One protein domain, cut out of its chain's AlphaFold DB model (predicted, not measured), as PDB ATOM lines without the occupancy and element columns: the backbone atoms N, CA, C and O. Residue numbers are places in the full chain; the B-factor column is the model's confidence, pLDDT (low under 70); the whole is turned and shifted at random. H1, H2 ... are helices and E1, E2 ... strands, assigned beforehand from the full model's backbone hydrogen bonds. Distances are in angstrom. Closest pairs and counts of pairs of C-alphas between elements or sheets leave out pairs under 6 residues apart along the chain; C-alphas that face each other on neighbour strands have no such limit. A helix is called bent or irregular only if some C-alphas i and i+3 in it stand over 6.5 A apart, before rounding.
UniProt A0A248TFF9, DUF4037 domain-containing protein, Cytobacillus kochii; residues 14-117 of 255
ATOM      1  N   GLU A  14     -57.112  34.880  17.495       90.50
ATOM      2  CA  GLU A  14     -55.897  34.420  16.824       90.50
ATOM      3  C   GLU A  14     -55.445  35.436  15.756       90.50
ATOM      4  O   GLU A  14     -56.220  35.824  14.867       90.50
ATOM      5  N   ILE A  15     -54.182  35.878  15.817       92.44
ATOM      6  CA  ILE A  15     -53.596  36.810  14.845       92.44
ATOM      7  C   ILE A  15     -52.261  36.299  14.306       92.44
ATOM      8  O   ILE A  15     -51.259  36.277  15.008       92.44
ATOM      9  N   ASN A  16     -52.214  36.063  12.992       92.12
ATOM     10  CA  ASN A  16     -50.952  35.831  12.282       92.12
ATOM     11  C   ASN A  16     -50.326  37.151  11.821       92.12
ATOM     12  O   ASN A  16     -50.973  37.919  11.088       92.12
ATOM     13  N   VAL A  17     -49.075  37.411  12.198       92.25
ATOM     14  CA  VAL A  17     -48.319  38.609  11.807       92.25
ATOM     15  C   VAL A  17     -47.121  38.215  10.948       92.25
ATOM     16  O   VAL A  17     -46.351  37.332  11.307       92.25
ATOM     17  N   LEU A  18     -46.983  38.860   9.785       91.19
ATOM     18  CA  LEU A  18     -45.901  38.593   8.837       91.19
ATOM     19  C   LEU A  18     -44.917  39.758   8.832       91.19
ATOM     20  O   LEU A  18     -45.269  40.874   8.443       91.19
ATOM     21  N   TRP A  19     -43.682  39.479   9.232       91.31
ATOM     22  CA  TRP A  19     -42.629  40.472   9.395       91.31
ATOM     23  C   TRP A  19     -41.576  40.368   8.295       91.31
ATOM     24  O   TRP A  19     -41.309  39.297   7.745       91.31
ATOM     25  N   ASN A  20     -40.961  41.491   7.934       90.94
ATOM     26  CA  ASN A  20     -39.863  41.517   6.963       90.94
ATOM     27  C   ASN A  20     -38.490  41.238   7.602       90.94
ATOM     28  O   ASN A  20     -37.551  40.886   6.890       90.94
ATOM     29  N   LYS A  21     -38.379  41.385   8.922       89.69
ATOM     30  CA  LYS A  21     -37.181  41.146   9.730       89.69
ATOM     31  C   LYS A  21     -37.578  40.501  11.058       89.69
ATOM     32  O   LYS A  21     -38.763  40.414  11.364       89.69
ATOM     33  N   ASP A  22     -36.581  40.080  11.823       90.00
ATOM     34  CA  ASP A  22     -36.794  39.624  13.196       90.00
ATOM     35  C   ASP A  22     -37.204  40.765  14.112       90.00
ATOM     36  O   ASP A  22     -36.842  41.926  13.882       90.00
ATOM     37  N   HIS A  23     -37.882  40.380  15.188       85.75
ATOM     38  CA  HIS A  23     -38.203  41.252  16.302       85.75
ATOM     39  C   HIS A  23     -37.512  40.803  17.574       85.75
ATOM     40  O   HIS A  23     -37.283  39.614  17.791       85.75
ATOM     41  N   THR A  24     -37.182  41.778  18.413       89.88
ATOM     42  CA  THR A  24     -36.721  41.493  19.769       89.88
ATOM     43  C   THR A  24     -37.909  41.196  20.678       89.88
ATOM     44  O   THR A  24     -39.046  41.596  20.406       89.88
ATOM     45  N   ASP A  25     -37.649  40.537  21.803       93.25
ATOM     46  CA  ASP A  25     -38.688  40.284  22.800       93.25
ATOM     47  C   ASP A  25     -39.283  41.587  23.348       93.25
ATOM     48  O   ASP A  25     -40.488  41.671  23.573       93.25
ATOM     49  N   ASP A  26     -38.475  42.640  23.486       93.62
ATOM     50  CA  ASP A  26     -38.963  43.956  23.902       93.62
ATOM     51  C   ASP A  26     -39.927  44.574  22.882       93.62
ATOM     52  O   ASP A  26     -40.946  45.135  23.283       93.62
ATOM     53  N   GLU A  27     -39.650  44.440  21.579       92.69
ATOM     54  CA  GLU A  27     -40.551  44.906  20.516       92.69
ATOM     55  C   GLU A  27     -41.892  44.153  20.544       92.69
ATOM     56  O   GLU A  27     -42.944  44.778  20.405       92.69
ATOM     57  N   ARG A  28     -41.873  42.834  20.784       93.88
ATOM     58  CA  ARG A  28     -43.083  41.994  20.888       93.88
ATOM     59  C   ARG A  28     -43.887  42.266  22.162       93.88
ATOM     60  O   ARG A  28     -45.114  42.307  22.132       93.88
ATOM     61  N   LEU A  29     -43.210  42.494  23.286       95.12
ATOM     62  CA  LEU A  29     -43.846  42.749  24.582       95.12
ATOM     63  C   LEU A  29     -44.361  44.185  24.730       95.12
ATOM     64  O   LEU A  29     -45.276  44.424  25.521       95.12
ATOM     65  N   TYR A  30     -43.778  45.146  24.008       95.31
ATOM     66  CA  TYR A  30     -44.165  46.557  24.060       95.31
ATOM     67  C   TYR A  30     -45.680  46.798  23.898       95.31
ATOM     68  O   TYR A  30     -46.255  47.397  24.811       95.31
ATOM     69  N   PRO A  31     -46.365  46.317  22.837       92.56
ATOM     70  CA  PRO A  31     -47.799  46.571  22.654       92.56
ATOM     71  C   PRO A  31     -48.664  45.975  23.773       92.56
ATOM     72  O   PRO A  31     -49.694  46.544  24.133       92.56
ATOM     73  N   ILE A  32     -48.239  44.856  24.368       94.81
ATOM     74  CA  ILE A  32     -48.943  44.221  25.489       94.81
ATOM     75  C   ILE A  32     -48.820  45.105  26.734       94.81
ATOM     76  O   ILE A  32     -49.824  45.430  27.372       94.81
ATOM     77  N   LYS A  33     -47.594  45.543  27.055       95.12
ATOM     78  CA  LYS A  33     -47.300  46.416  28.204       95.12
ATOM     79  C   LYS A  33     -48.008  47.767  28.080       95.12
ATOM     80  O   LYS A  33     -48.611  48.222  29.047       95.12
ATOM     81  N   GLU A  34     -47.978  48.377  26.895       96.62
ATOM     82  CA  GLU A  34     -48.641  49.656  26.602       96.62
ATOM     83  C   GLU A  34     -50.150  49.601  26.899       96.62
ATOM     84  O   GLU A  34     -50.734  50.564  27.391       96.62
ATOM     85  N   ARG A  35     -50.784  48.448  26.655       95.00
ATOM     86  CA  ARG A  35     -52.219  48.226  26.879       95.00
ATOM     87  C   ARG A  35     -52.557  47.664  28.259       95.00
ATOM     88  O   ARG A  35     -53.716  47.331  28.499       95.00
ATOM     89  N   GLY A  36     -51.580  47.563  29.162       95.19
ATOM     90  CA  GLY A  36     -51.774  46.970  30.487       95.19
ATOM     91  C   GLY A  36     -52.161  45.489  30.430       95.19
ATOM     92  O   GLY A  36     -52.874  45.004  31.307       95.19
ATOM     93  N   GLY A  37     -51.746  44.786  29.374       95.69
ATOM     94  CA  GLY A  37     -52.044  43.377  29.172       95.69
ATOM     95  C   GLY A  37     -51.248  42.460  30.096       95.69
ATOM     96  O   GLY A  37     -50.154  42.790  30.555       95.69
ATOM     97  N   LYS A  38     -51.797  41.271  30.340       97.19
ATOM     98  CA  LYS A  38     -51.140  40.197  31.087       97.19
ATOM     99  C   LYS A  38     -50.676  39.115  30.119       97.19
ATOM    100  O   LYS A  38     -51.513  38.450  29.514       97.19
ATOM    101  N   VAL A  39     -49.364  38.918  30.022       97.56
ATOM    102  CA  VAL A  39     -48.772  37.783  29.299       97.56
ATOM    103  C   VAL A  39     -49.149  36.485  30.014       97.56
ATOM    104  O   VAL A  39     -49.062  36.408  31.244       97.56
ATOM    105  N   LEU A  40     -49.605  35.499  29.249       96.69
ATOM    106  CA  LEU A  40     -49.873  34.146  29.721       96.69
ATOM    107  C   LEU A  40     -48.714  33.234  29.319       96.69
ATOM    108  O   LEU A  40     -48.049  32.699  30.200       96.69
ATOM    109  N   ASP A  41     -48.423  33.177  28.019       96.19
ATOM    110  CA  ASP A  41     -47.311  32.423  27.447       96.19
ATOM    111  C   ASP A  41     -46.481  33.312  26.514       96.19
ATOM    112  O   ASP A  41     -47.004  34.200  25.833       96.19
ATOM    113  N   PHE A  42     -45.170  33.081  26.479       95.44
ATOM    114  CA  PHE A  42     -44.248  33.812  25.615       95.44
ATOM    115  C   PHE A  42     -43.133  32.880  25.158       95.44
ATOM    116  O   PHE A  42     -42.260  32.511  25.945       95.44
ATOM    117  N   PHE A  43     -43.184  32.497  23.887       92.69
ATOM    118  CA  PHE A  43     -42.253  31.551  23.296       92.69
ATOM    119  C   PHE A  43     -41.186  32.288  22.469       92.69
ATOM    120  O   PHE A  43     -41.497  33.278  21.780       92.69
ATOM    121  N   PRO A  44     -39.916  31.845  22.551       88.44
ATOM    122  CA  PRO A  44     -38.858  32.329  21.674       88.44
ATOM    123  C   PRO A  44     -39.095  31.848  20.234       88.44
ATOM    124  O   PRO A  44     -40.103  31.217  19.931       88.44
ATOM    125  N   PHE A  45     -38.171  32.182  19.332       85.25
ATOM    126  CA  PHE A  45     -38.223  31.675  17.964       85.25
ATOM    127  C   PHE A  45     -37.995  30.161  17.938       85.25
ATOM    128  O   PHE A  45     -36.877  29.712  18.201       85.25
ATOM    129  N   GLU A  46     -39.021  29.397  17.586       82.31
ATOM    130  CA  GLU A  46     -38.976  27.941  17.442       82.31
ATOM    131  C   GLU A  46     -39.736  27.551  16.173       82.31
ATOM    132  O   GLU A  46     -40.753  28.154  15.847       82.31
ATOM    133  N   ASP A  47     -39.192  26.602  15.404       80.81
ATOM    134  CA  ASP A  47     -39.817  26.073  14.181       80.81
ATOM    135  C   ASP A  47     -40.353  27.143  13.210       80.81
ATOM    136  O   ASP A  47     -41.372  26.994  12.543       80.81
ATOM    137  N   GLU A  48     -39.584  28.227  13.076       85.12
ATOM    138  CA  GLU A  48     -39.853  29.349  12.172       85.12
ATOM    139  C   GLU A  48     -40.985  30.302  12.593       85.12
ATOM    140  O   GLU A  48     -41.390  31.170  11.807       85.12
ATOM    141  N   GLU A  49     -41.417  30.199  13.848       90.00
ATOM    142  CA  GLU A  49     -42.470  30.989  14.473       90.00
ATOM    143  C   GLU A  49     -41.970  31.662  15.762       90.00
ATOM    144  O   GLU A  49     -41.175  31.100  16.512       90.00
ATOM    145  N   TRP A  50     -42.467  32.866  16.055       92.62
ATOM    146  CA  TRP A  50     -42.542  33.337  17.439       92.62
ATOM    147  C   TRP A  50     -43.996  33.393  17.893       92.62
ATOM    148  O   TRP A  50     -44.823  33.983  17.199       92.62
ATOM    149  N   SER A  51     -44.294  32.877  19.081       93.38
ATOM    150  CA  SER A  51     -45.661  32.840  19.603       93.38
ATOM    151  C   SER A  51     -45.781  33.545  20.951       93.38
ATOM    152  O   SER A  51     -44.901  33.440  21.810       93.38
ATOM    153  N   GLU A  52     -46.878  34.268  21.150       95.56
ATOM    154  CA  GLU A  52     -47.251  34.809  22.451       95.56
ATOM    155  C   GLU A  52     -48.763  34.762  22.671       95.56
ATOM    156  O   GLU A  52     -49.555  35.017  21.763       95.56
ATOM    157  N   SER A  53     -49.163  34.492  23.912       96.88
ATOM    158  CA  SER A  53     -50.555  34.560  24.341       96.88
ATOM    159  C   SER A  53     -50.697  35.552  25.495       96.88
ATOM    160  O   SER A  53     -49.867  35.629  26.408       96.88
ATOM    161  N   TYR A  54     -51.738  36.380  25.458       96.56
ATOM    162  CA  TYR A  54     -51.956  37.401  26.483       96.56
ATOM    163  C   TYR A  54     -53.420  37.804  26.607       96.56
ATOM    164  O   TYR A  54     -54.231  37.578  25.715       96.56
ATOM    165  N   ILE A  55     -53.758  38.437  27.730       96.69
ATOM    166  CA  ILE A  55     -55.083  39.008  27.976       96.69
ATOM    167  C   ILE A  55     -54.988  40.528  28.012       96.69
ATOM    168  O   ILE A  55     -54.221  41.087  28.798       96.69
ATOM    169  N   VAL A  56     -55.822  41.193  27.215       95.00
ATOM    170  CA  VAL A  56     -56.075  42.640  27.274       95.00
ATOM    171  C   VAL A  56     -57.584  42.834  27.357       95.00
ATOM    172  O   VAL A  56     -58.331  42.244  26.583       95.00
ATOM    173  N   SER A  57     -58.051  43.634  28.321       92.56
ATOM    174  CA  SER A  57     -59.485  43.925  28.500       92.56
ATOM    175  C   SER A  57     -60.378  42.672  28.580       92.56
ATOM    176  O   SER A  57     -61.474  42.657  28.030       92.56
ATOM    177  N   ASN A  58     -59.912  41.630  29.281       90.31
ATOM    178  CA  ASN A  58     -60.575  40.322  29.438       90.31
ATOM    179  C   ASN A  58     -60.750  39.501  28.150       90.31
ATOM    180  O   ASN A  58     -61.456  38.498  28.168       90.31
ATOM    181  N   VAL A  59     -60.086  39.881  27.060       91.88
ATOM    182  CA  VAL A  59     -60.043  39.099  25.822       91.88
ATOM    183  C   VAL A  59     -58.673  38.447  25.707       91.88
ATOM    184  O   VAL A  59     -57.653  39.120  25.879       91.88
ATOM    185  N   LYS A  60     -58.652  37.136  25.450       94.69
ATOM    186  CA  LYS A  60     -57.424  36.386  25.178       94.69
ATOM    187  C   LYS A  60     -57.038  36.557  23.710       94.69
ATOM    188  O   LYS A  60     -57.879  36.436  22.821       94.69
ATOM    189  N   TYR A  61     -55.763  36.827  23.486       94.50
ATOM    190  CA  TYR A  61     -55.132  36.903  22.180       94.50
ATOM    191  C   TYR A  61     -54.084  35.804  22.077       94.50
ATOM    192  O   TYR A  61     -53.327  35.596  23.028       94.50
ATOM    193  N   GLU A  62     -54.028  35.149  20.924       94.62
ATOM    194  CA  GLU A  62     -52.933  34.272  20.514       94.62
ATOM    195  C   GLU A  62     -52.299  34.869  19.259       94.62
ATOM    196  O   GLU A  62     -52.957  35.051  18.233       94.62
ATOM    197  N   ILE A  63     -51.033  35.259  19.360       94.38
ATOM    198  CA  ILE A  63     -50.295  35.876  18.266       94.38
ATOM    199  C   ILE A  63     -49.231  34.901  17.797       94.38
ATOM    200  O   ILE A  63     -48.378  34.486  18.578       94.38
ATOM    201  N   SER A  64     -49.255  34.618  16.502       92.88
ATOM    202  CA  SER A  64     -48.220  33.854  15.819       92.88
ATOM    203  C   SER A  64     -47.513  34.765  14.828       92.88
ATOM    204  O   SER A  64     -48.113  35.367  13.929       92.88
ATOM    205  N   ASN A  65     -46.213  34.911  15.014       93.12
ATOM    206  CA  ASN A  65     -45.360  35.790  14.243       93.12
ATOM    207  C   ASN A  65     -44.486  34.949  13.324       93.12
ATOM    208  O   ASN A  65     -43.779  34.051  13.768       93.12
ATOM    209  N   PHE A  66     -44.466  35.303  12.046       91.56
ATOM    210  CA  PHE A  66     -43.660  34.627  11.039       91.56
ATOM    211  C   PHE A  66     -42.878  35.650  10.234       91.56
ATOM    212  O   PHE A  66     -43.312  36.792  10.049       91.56
ATOM    213  N   ARG A  67     -41.757  35.234   9.645       91.56
ATOM    214  CA  ARG A  67     -41.171  36.031   8.568       91.56
ATOM    215  C   ARG A  67     -41.991  35.875   7.289       91.56
ATOM    216  O   ARG A  67     -42.471  34.797   6.949       91.56
ATOM    217  N   THR A  68     -42.051  36.936   6.495       90.19
ATOM    218  CA  THR A  68     -42.721  36.919   5.182       90.19
ATOM    219  C   THR A  68     -42.063  35.897   4.244       90.19
ATOM    220  O   THR A  68     -42.751  35.227   3.476       90.19
ATOM    221  N   ILE A  69     -40.736  35.726   4.347       91.12
ATOM    222  CA  ILE A  69     -39.986  34.705   3.600       91.12
ATOM    223  C   ILE A  69     -40.353  33.277   4.026       91.12
ATOM    224  O   ILE A  69     -40.460  32.408   3.164       91.12
ATOM    225  N   THR A  70     -40.611  33.045   5.320       90.56
ATOM    226  CA  THR A  70     -41.103  31.759   5.834       90.56
ATOM    227  C   THR A  70     -42.441  31.425   5.194       90.56
ATOM    228  O   THR A  70     -42.616  30.345   4.638       90.56
ATOM    229  N   PHE A  71     -43.358  32.394   5.177       89.19
ATOM    230  CA  PHE A  71     -44.683  32.196   4.603       89.19
ATOM    231  C   PHE A  71     -44.631  31.886   3.099       89.19
ATOM    232  O   PHE A  71     -45.318  30.981   2.630       89.19
ATOM    233  N   GLN A  72     -43.792  32.595   2.334       91.75
ATOM    234  CA  GLN A  72     -43.628  32.310   0.905       91.75
ATOM    235  C   GLN A  72     -43.024  30.920   0.667       91.75
ATOM    236  O   GLN A  72     -43.500  30.198  -0.205       91.75
ATOM    237  N   ARG A  73     -42.033  30.506   1.468       94.06
ATOM    238  CA  ARG A  73     -41.476  29.151   1.383       94.06
ATOM    239  C   ARG A  73     -42.534  28.088   1.671       94.06
ATOM    240  O   ARG A  73     -42.586  27.109   0.947       94.06
ATOM    241  N   ILE A  74     -43.401  28.289   2.663       93.44
ATOM    242  CA  ILE A  74     -44.486  27.345   2.977       93.44
ATOM    243  C   ILE A  74     -45.472  27.211   1.807       93.44
ATOM    244  O   ILE A  74     -45.906  26.102   1.488       93.44
ATOM    245  N   ILE A  75     -45.792  28.318   1.125       93.94
ATOM    246  CA  ILE A  75     -46.580  28.277  -0.116       93.94
ATOM    247  C   ILE A  75     -45.858  27.429  -1.171       93.94
ATOM    248  O   ILE A  75     -46.471  26.538  -1.755       93.94
ATOM    249  N   ASP A  76     -44.568  27.666  -1.399       95.44
ATOM    250  CA  ASP A  76     -43.792  26.941  -2.411       95.44
ATOM    251  C   ASP A  76     -43.644  25.446  -2.065       95.44
ATOM    252  O   ASP A  76     -43.777  24.585  -2.938       95.44
ATOM    253  N   ASP A  77     -43.429  25.114  -0.793       95.69
ATOM    254  CA  ASP A  77     -43.320  23.743  -0.296       95.69
ATOM    255  C   ASP A  77     -44.599  22.943  -0.581       95.69
ATOM    256  O   ASP A  77     -44.539  21.812  -1.065       95.69
ATOM    257  N   LEU A  78     -45.777  23.538  -0.377       94.44
ATOM    258  CA  LEU A  78     -47.050  22.859  -0.633       94.44
ATOM    259  C   LEU A  78     -47.488  22.910  -2.098       94.44
ATOM    260  O   LEU A  78     -47.995  21.918  -2.624       94.44
ATOM    261  N   LEU A  79     -47.327  24.049  -2.773       94.19
ATOM    262  CA  LEU A  79     -47.866  24.239  -4.121       94.19
ATOM    263  C   LEU A  79     -46.917  23.772  -5.226       94.19
ATOM    264  O   LEU A  79     -47.382  23.283  -6.256       94.19
ATOM    265  N   ILE A  80     -45.606  23.920  -5.025       94.25
ATOM    266  CA  ILE A  80     -44.581  23.582  -6.017       94.25
ATOM    267  C   ILE A  80     -43.963  22.227  -5.677       94.25
ATOM    268  O   ILE A  80     -44.010  21.316  -6.508       94.25
ATOM    269  N   LYS A  81     -43.424  22.077  -4.459       96.06
ATOM    270  CA  LYS A  81     -42.762  20.832  -4.022       96.06
ATOM    271  C   LYS A  81     -43.745  19.735  -3.611       96.06
ATOM    272  O   LYS A  81     -43.370  18.568  -3.623       96.06
ATOM    273  N   GLN A  82     -45.000  20.099  -3.333       94.44
ATOM    274  CA  GLN A  82     -46.095  19.180  -3.006       94.44
ATOM    275  C   GLN A  82     -45.811  18.343  -1.752       94.44
ATOM    276  O   GLN A  82     -46.114  17.147  -1.713       94.44
ATOM    277  N   GLU A  83     -45.210  18.966  -0.741       95.19
ATOM    278  CA  GLU A  83     -44.901  18.320   0.532       95.19
ATOM    279  C   GLU A  83     -46.184  17.909   1.270       95.19
ATOM    280  O   GLU A  83     -47.136  18.680   1.385       95.19
ATOM    281  N   ALA A  84     -46.225  16.676   1.780       93.94
ATOM    282  CA  ALA A  84     -47.378  16.115   2.485       93.94
ATOM    283  C   ALA A  84     -47.415  16.545   3.966       93.94
ATOM    284  O   ALA A  84     -47.518  15.720   4.872       93.94
ATOM    285  N   ASP A  85     -47.322  17.850   4.210       94.31
ATOM    286  CA  ASP A  85     -47.203  18.435   5.544       94.31
ATOM    287  C   ASP A  85     -48.554  18.996   6.021       94.31
ATOM    288  O   ASP A  85     -49.232  19.740   5.309       94.31
ATOM    289  N   ILE A  86     -48.987  18.597   7.217       93.38
ATOM    290  CA  ILE A  86     -50.288  18.992   7.773       93.38
ATOM    291  C   ILE A  86     -50.218  20.371   8.428       93.38
ATOM    292  O   ILE A  86     -51.165  21.145   8.303       93.38
ATOM    293  N   GLU A  87     -49.115  20.701   9.092       91.56
ATOM    294  CA  GLU A  87     -48.944  21.974   9.799       91.56
ATOM    295  C   GLU A  87     -48.849  23.125   8.798       91.56
ATOM    296  O   GLU A  87     -49.562  24.126   8.913       91.56
ATOM    297  N   LYS A  88     -48.098  22.921   7.710       93.75
ATOM    298  CA  LYS A  88     -48.061  23.860   6.583       93.75
ATOM    299  C   LYS A  88     -49.448  24.069   5.967       93.75
ATOM    300  O   LYS A  88     -49.801  25.195   5.611       93.75
ATOM    301  N   GLN A  89     -50.264  23.013   5.852       94.19
ATOM    302  CA  GLN A  89     -51.628  23.142   5.321       94.19
ATOM    303  C   GLN A  89     -52.530  23.958   6.245       94.19
ATOM    304  O   GLN A  89     -53.308  24.771   5.748       94.19
ATOM    305  N   VAL A  90     -52.394  23.792   7.562       92.31
ATOM    306  CA  VAL A  90     -53.103  24.607   8.560       92.31
ATOM    307  C   VAL A  90     -52.747  26.077   8.401       92.31
ATOM    308  O   VAL A  90     -53.645  26.922   8.355       92.31
ATOM    309  N   LEU A  91     -51.466  26.393   8.204       91.19
ATOM    310  CA  LEU A  91     -51.044  27.771   7.984       91.19
ATOM    311  C   LEU A  91     -51.614  28.368   6.681       91.19
ATOM    312  O   LEU A  91     -52.020  29.532   6.667       91.19
ATOM    313  N   LEU A  92     -51.714  27.594   5.594       92.44
ATOM    314  CA  LEU A  92     -52.355  28.075   4.360       92.44
ATOM    315  C   LEU A  92     -53.881  28.186   4.481       92.44
ATOM    316  O   LEU A  92     -54.459  29.141   3.958       92.44
ATOM    317  N   ALA A  93     -54.539  27.280   5.208       91.44
ATOM    318  CA  ALA A  93     -55.966  27.383   5.519       91.44
ATOM    319  C   ALA A  93     -56.276  28.670   6.308       91.44
ATOM    320  O   ALA A  93     -57.286  29.345   6.067       91.44
ATOM    321  N   SER A  94     -55.357  29.041   7.201       88.50
ATOM    322  CA  SER A  94     -55.321  30.318   7.913       88.50
ATOM    323  C   SER A  94     -55.371  31.498   6.936       88.50
ATOM    324  O   SER A  94     -56.286  32.318   7.000       88.50
ATOM    325  N   LEU A  95     -54.485  31.521   5.933       89.50
ATOM    326  CA  LEU A  95     -54.473  32.549   4.887       89.50
ATOM    327  C   LEU A  95     -55.740  32.553   4.027       89.50
ATOM    328  O   LEU A  95     -56.236  33.624   3.646       89.50
ATOM    329  N   GLN A  96     -56.281  31.378   3.720       88.94
ATOM    330  CA  GLN A  96     -57.468  31.241   2.883       88.94
ATOM    331  C   GLN A  96     -58.714  31.826   3.559       88.94
ATOM    332  O   GLN A  96     -59.487  32.540   2.919       88.94
ATOM    333  N   SER A  97     -58.885  31.566   4.855       86.25
ATOM    334  CA  SER A  97     -60.055  31.993   5.633       86.25
ATOM    335  C   SER A  97     -59.890  33.358   6.301       86.25
ATOM    336  O   SER A  97     -60.879  34.056   6.501       86.25
ATOM    337  N   GLY A  98     -58.661  33.791   6.577       88.88
ATOM    338  CA  GLY A  98     -58.366  34.989   7.357       88.88
ATOM    339  C   GLY A  98     -58.928  36.318   6.830       88.88
ATOM    340  O   GLY A  98     -59.239  36.486   5.649       88.88
ATOM    341  N   ILE A  99     -58.981  37.331   7.689       91.00
ATOM    342  CA  ILE A  99     -59.231  38.730   7.327       91.00
ATOM    343  C   ILE A  99     -57.920  39.523   7.428       91.00
ATOM    344  O   ILE A  99     -57.244  39.485   8.467       91.00
ATOM    345  N   PRO A 100     -57.538  40.275   6.376       92.19
ATOM    346  CA  PRO A 100     -56.378  41.149   6.436       92.19
ATOM    347  C   PRO A 100     -56.686  42.385   7.285       92.19
ATOM    348  O   PRO A 100     -57.556  43.186   6.939       92.19
ATOM    349  N   LEU A 101     -55.925  42.563   8.365       92.31
ATOM    350  CA  LEU A 101     -55.966  43.777   9.188       92.31
ATOM    351  C   LEU A 101     -55.119  44.891   8.550       92.31
ATOM    352  O   LEU A 101     -55.567  46.026   8.411       92.31
ATOM    353  N   ILE A 102     -53.915  44.533   8.092       91.56
ATOM    354  CA  ILE A 102     -52.930  45.402   7.430       91.56
ATOM    355  C   ILE A 102     -52.383  44.659   6.197       91.56
ATOM    356  O   ILE A 102     -52.485  43.435   6.118       91.56
ATOM    357  N   GLY A 103     -51.842  45.384   5.209       90.50
ATOM    358  CA  GLY A 103     -51.137  44.771   4.073       90.50
ATOM    359  C   GLY A 103     -52.054  44.042   3.085       90.50
ATOM    360  O   GLY A 103     -51.704  42.979   2.573       90.50
ATOM    361  N   LYS A 104     -53.244  44.601   2.819       91.81
ATOM    362  CA  LYS A 104     -54.310  43.965   2.018       91.81
ATOM    363  C   LYS A 104     -53.849  43.483   0.638       91.81
ATOM    364  O   LYS A 104     -54.363  42.471   0.168       91.81
ATOM    365  N   ASP A 105     -52.911  44.175  -0.002       91.00
ATOM    366  CA  ASP A 105     -52.447  43.811  -1.346       91.00
ATOM    367  C   ASP A 105     -51.545  42.576  -1.334       91.00
ATOM    368  O   ASP A 105     -51.784  41.651  -2.112       91.00
ATOM    369  N   ILE A 106     -50.590  42.507  -0.399       87.00
ATOM    370  CA  ILE A 106     -49.733  41.327  -0.186       87.00
ATOM    371  C   ILE A 106     -50.612  40.124   0.147       87.00
ATOM    372  O   ILE A 106     -50.520  39.079  -0.488       87.00
ATOM    373  N   PHE A 107     -51.549  40.313   1.073       89.50
ATOM    374  CA  PHE A 107     -52.494  39.281   1.465       89.50
ATOM    375  C   PHE A 107     -53.317  38.743   0.288       89.50
ATOM    376  O   PHE A 107     -53.439  37.533   0.109       89.50
ATOM    377  N   LYS A 108     -53.879  39.634  -0.541       90.69
ATOM    378  CA  LYS A 108     -54.638  39.238  -1.735       90.69
ATOM    379  C   LYS A 108     -53.759  38.511  -2.747       90.69
ATOM    380  O   LYS A 108     -54.234  37.566  -3.370       90.69
ATOM    381  N   ALA A 109     -52.510  38.941  -2.928       90.06
ATOM    382  CA  ALA A 109     -51.570  38.281  -3.825       90.06
ATOM    383  C   ALA A 109     -51.251  36.856  -3.351       90.06
ATOM    384  O   ALA A 109     -51.345  35.927  -4.149       90.06
ATOM    385  N   SER A 110     -50.959  36.662  -2.062       90.19
ATOM    386  CA  SER A 110     -50.720  35.334  -1.483       90.19
ATOM    387  C   SER A 110     -51.975  34.460  -1.529       90.19
ATOM    388  O   SER A 110     -51.892  33.301  -1.924       90.19
ATOM    389  N   ARG A 111     -53.160  35.008  -1.220       90.94
ATOM    390  CA  ARG A 111     -54.425  34.262  -1.311       90.94
ATOM    391  C   ARG A 111     -54.682  33.734  -2.725       90.94
ATOM    392  O   ARG A 111     -54.989  32.562  -2.888       90.94
ATOM    393  N   ARG A 112     -54.460  34.557  -3.755       91.56
ATOM    394  CA  ARG A 112     -54.604  34.134  -5.160       91.56
ATOM    395  C   ARG A 112     -53.698  32.963  -5.538       91.56
ATOM    396  O   ARG A 112     -54.068  32.195  -6.422       91.56
ATOM    397  N   GLN A 113     -52.525  32.838  -4.913       90.88
ATOM    398  CA  GLN A 113     -51.635  31.696  -5.146       90.88
ATOM    399  C   GLN A 113     -52.259  30.401  -4.611       90.88
ATOM    400  O   GLN A 113     -52.211  29.380  -5.291       90.88
ATOM    401  N   ILE A 114     -52.898  30.457  -3.437       91.69
ATOM    402  CA  ILE A 114     -53.467  29.285  -2.755       91.69
ATOM    403  C   ILE A 114     -54.933  28.991  -3.116       91.69
ATOM    404  O   ILE A 114     -55.441  27.936  -2.755       91.69
ATOM    405  N   ASP A 115     -55.612  29.869  -3.866       89.06
ATOM    406  CA  ASP A 115     -57.001  29.661  -4.327       89.06
ATOM    407  C   ASP A 115     -57.166  28.386  -5.181       89.06
ATOM    408  O   ASP A 115     -58.279  27.896  -5.382       89.06
ATOM    409  N   ARG A 116     -56.065  27.839  -5.713       88.75
ATOM    410  CA  ARG A 116     -56.046  26.586  -6.469       88.75
ATOM    411  C   ARG A 116     -55.309  25.505  -5.693       88.75
ATOM    412  O   ARG A 116     -54.084  25.458  -5.697       88.75
ATOM    413  N   TYR A 117     -56.069  24.580  -5.120       93.44
ATOM    414  CA  TYR A 117     -55.510  23.391  -4.484       93.44
ATOM    415  C   TYR A 117     -54.879  22.447  -5.534       93.44
ATOM    416  O   TYR A 117     -55.582  21.996  -6.453       93.44
TER     417      TYR A 117
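AT A GLANCE: This is residues 14 to 117 of the 255 residues of the protein "DUF4037 domain-containing protein" of Cytobacillus kochii (UniProt A0A248TFF9). A twisted sheet with helix H1 over one face makes one lobe of an elongated domain, and helices H2, H3 and H4, their centres in a triangle, make the other, beyond the sheet's edge strand E1. The 104 printed residues hold four named helices and four named strands, in the order E1 H1 E2 E3 E4 H2 H3 H4. The sheet runs E1 E4 E3 E2 and is mixed; the class is mixed, helices and strands. The whole is compact, with a radius of gyration of the C-alphas of 14.7 A, and spans 43 by 25 by 23 A.

HOW THE PARTS SIT: In the sheet, E4 (residues 59 to 67) is the parallel neighbour of edge strand E1 (residues 14 to 19), with N 17 and O 64 2.8 A apart, within hydrogen-bond range. E4 is antiparallel to E3 (residues 49 to 56), with N 63 and O 52 at 2.8 A. E3 is antiparallel to the other edge strand, E2 (residues 38 to 42), with N 40 and O 53 at 2.9 A. E2, E3 and E4 form a meander, each strand the antiparallel neighbour of the one before; E2 and E3 are a hairpin, as are E3 and E4. H1 (residues 25 to 34) is on the sheet at a height of 9.5 A, over E3 and only just over E2, on which 3 of its C-alphas fall. On the local plane it stands at 16 degrees to E3, along the strands. E1, H1 and E2 form a split strand-helix-strand unit, two strands running the same way with E4 and E3 between them, and its crossover is right-handed. H2 (residues 68 to 79) only grazes the sheet with residues 68 to 73; the closest C-alphas of E1 and H2, those of Leu 18 and Thr 68, are 5.1 A apart. With residues 74 to 78 alone H2 touches H3 (residues 86 to 97), the closest C-alphas being those of Ile 74 and Lys 88 at 6.2 A; the two are about perpendicular at 73 degrees, only just past steep. H3 only just is on the sheet, with 5 pairs of C-alphas within 10 A, and only grazes it with residues 91 to 95. With residues 92 to 96 alone H3 touches H4 (residues 104 to 114), the C-alphas of Gln 96 and Arg 111 being closest at 6.0 A, at a steep tilt of 52 degrees, opposite ways. H4 is not on the sheet. Every O i to N i+4 pair is within hydrogen-bond range in H2, H3 and H4, and 4 of 6 in H1.

IN THESE COORDINATES: E1 begins at C-alpha 14, (-55.897, 34.420, 16.824), and is 16.4 A long. E4 is 25.8 A long, E3 22.0 A and E2 10.9 A. H1, 14.2 A, is only just irregular: C-alphas 28 and 31 are 6.8 A apart. H2 is 16.5 A long, H3 16.4 A, and H4, 15.5 A, ends at C-alpha 114, (-53.467, 29.285, -2.755).

THE WHOLE: The two C-alphas farthest apart, those of Gly 36 and Lys 81, are 44.2 A apart. The printed part has no cut and no long link. Its mean pLDDT is 92.2, and no printed residue is under 70.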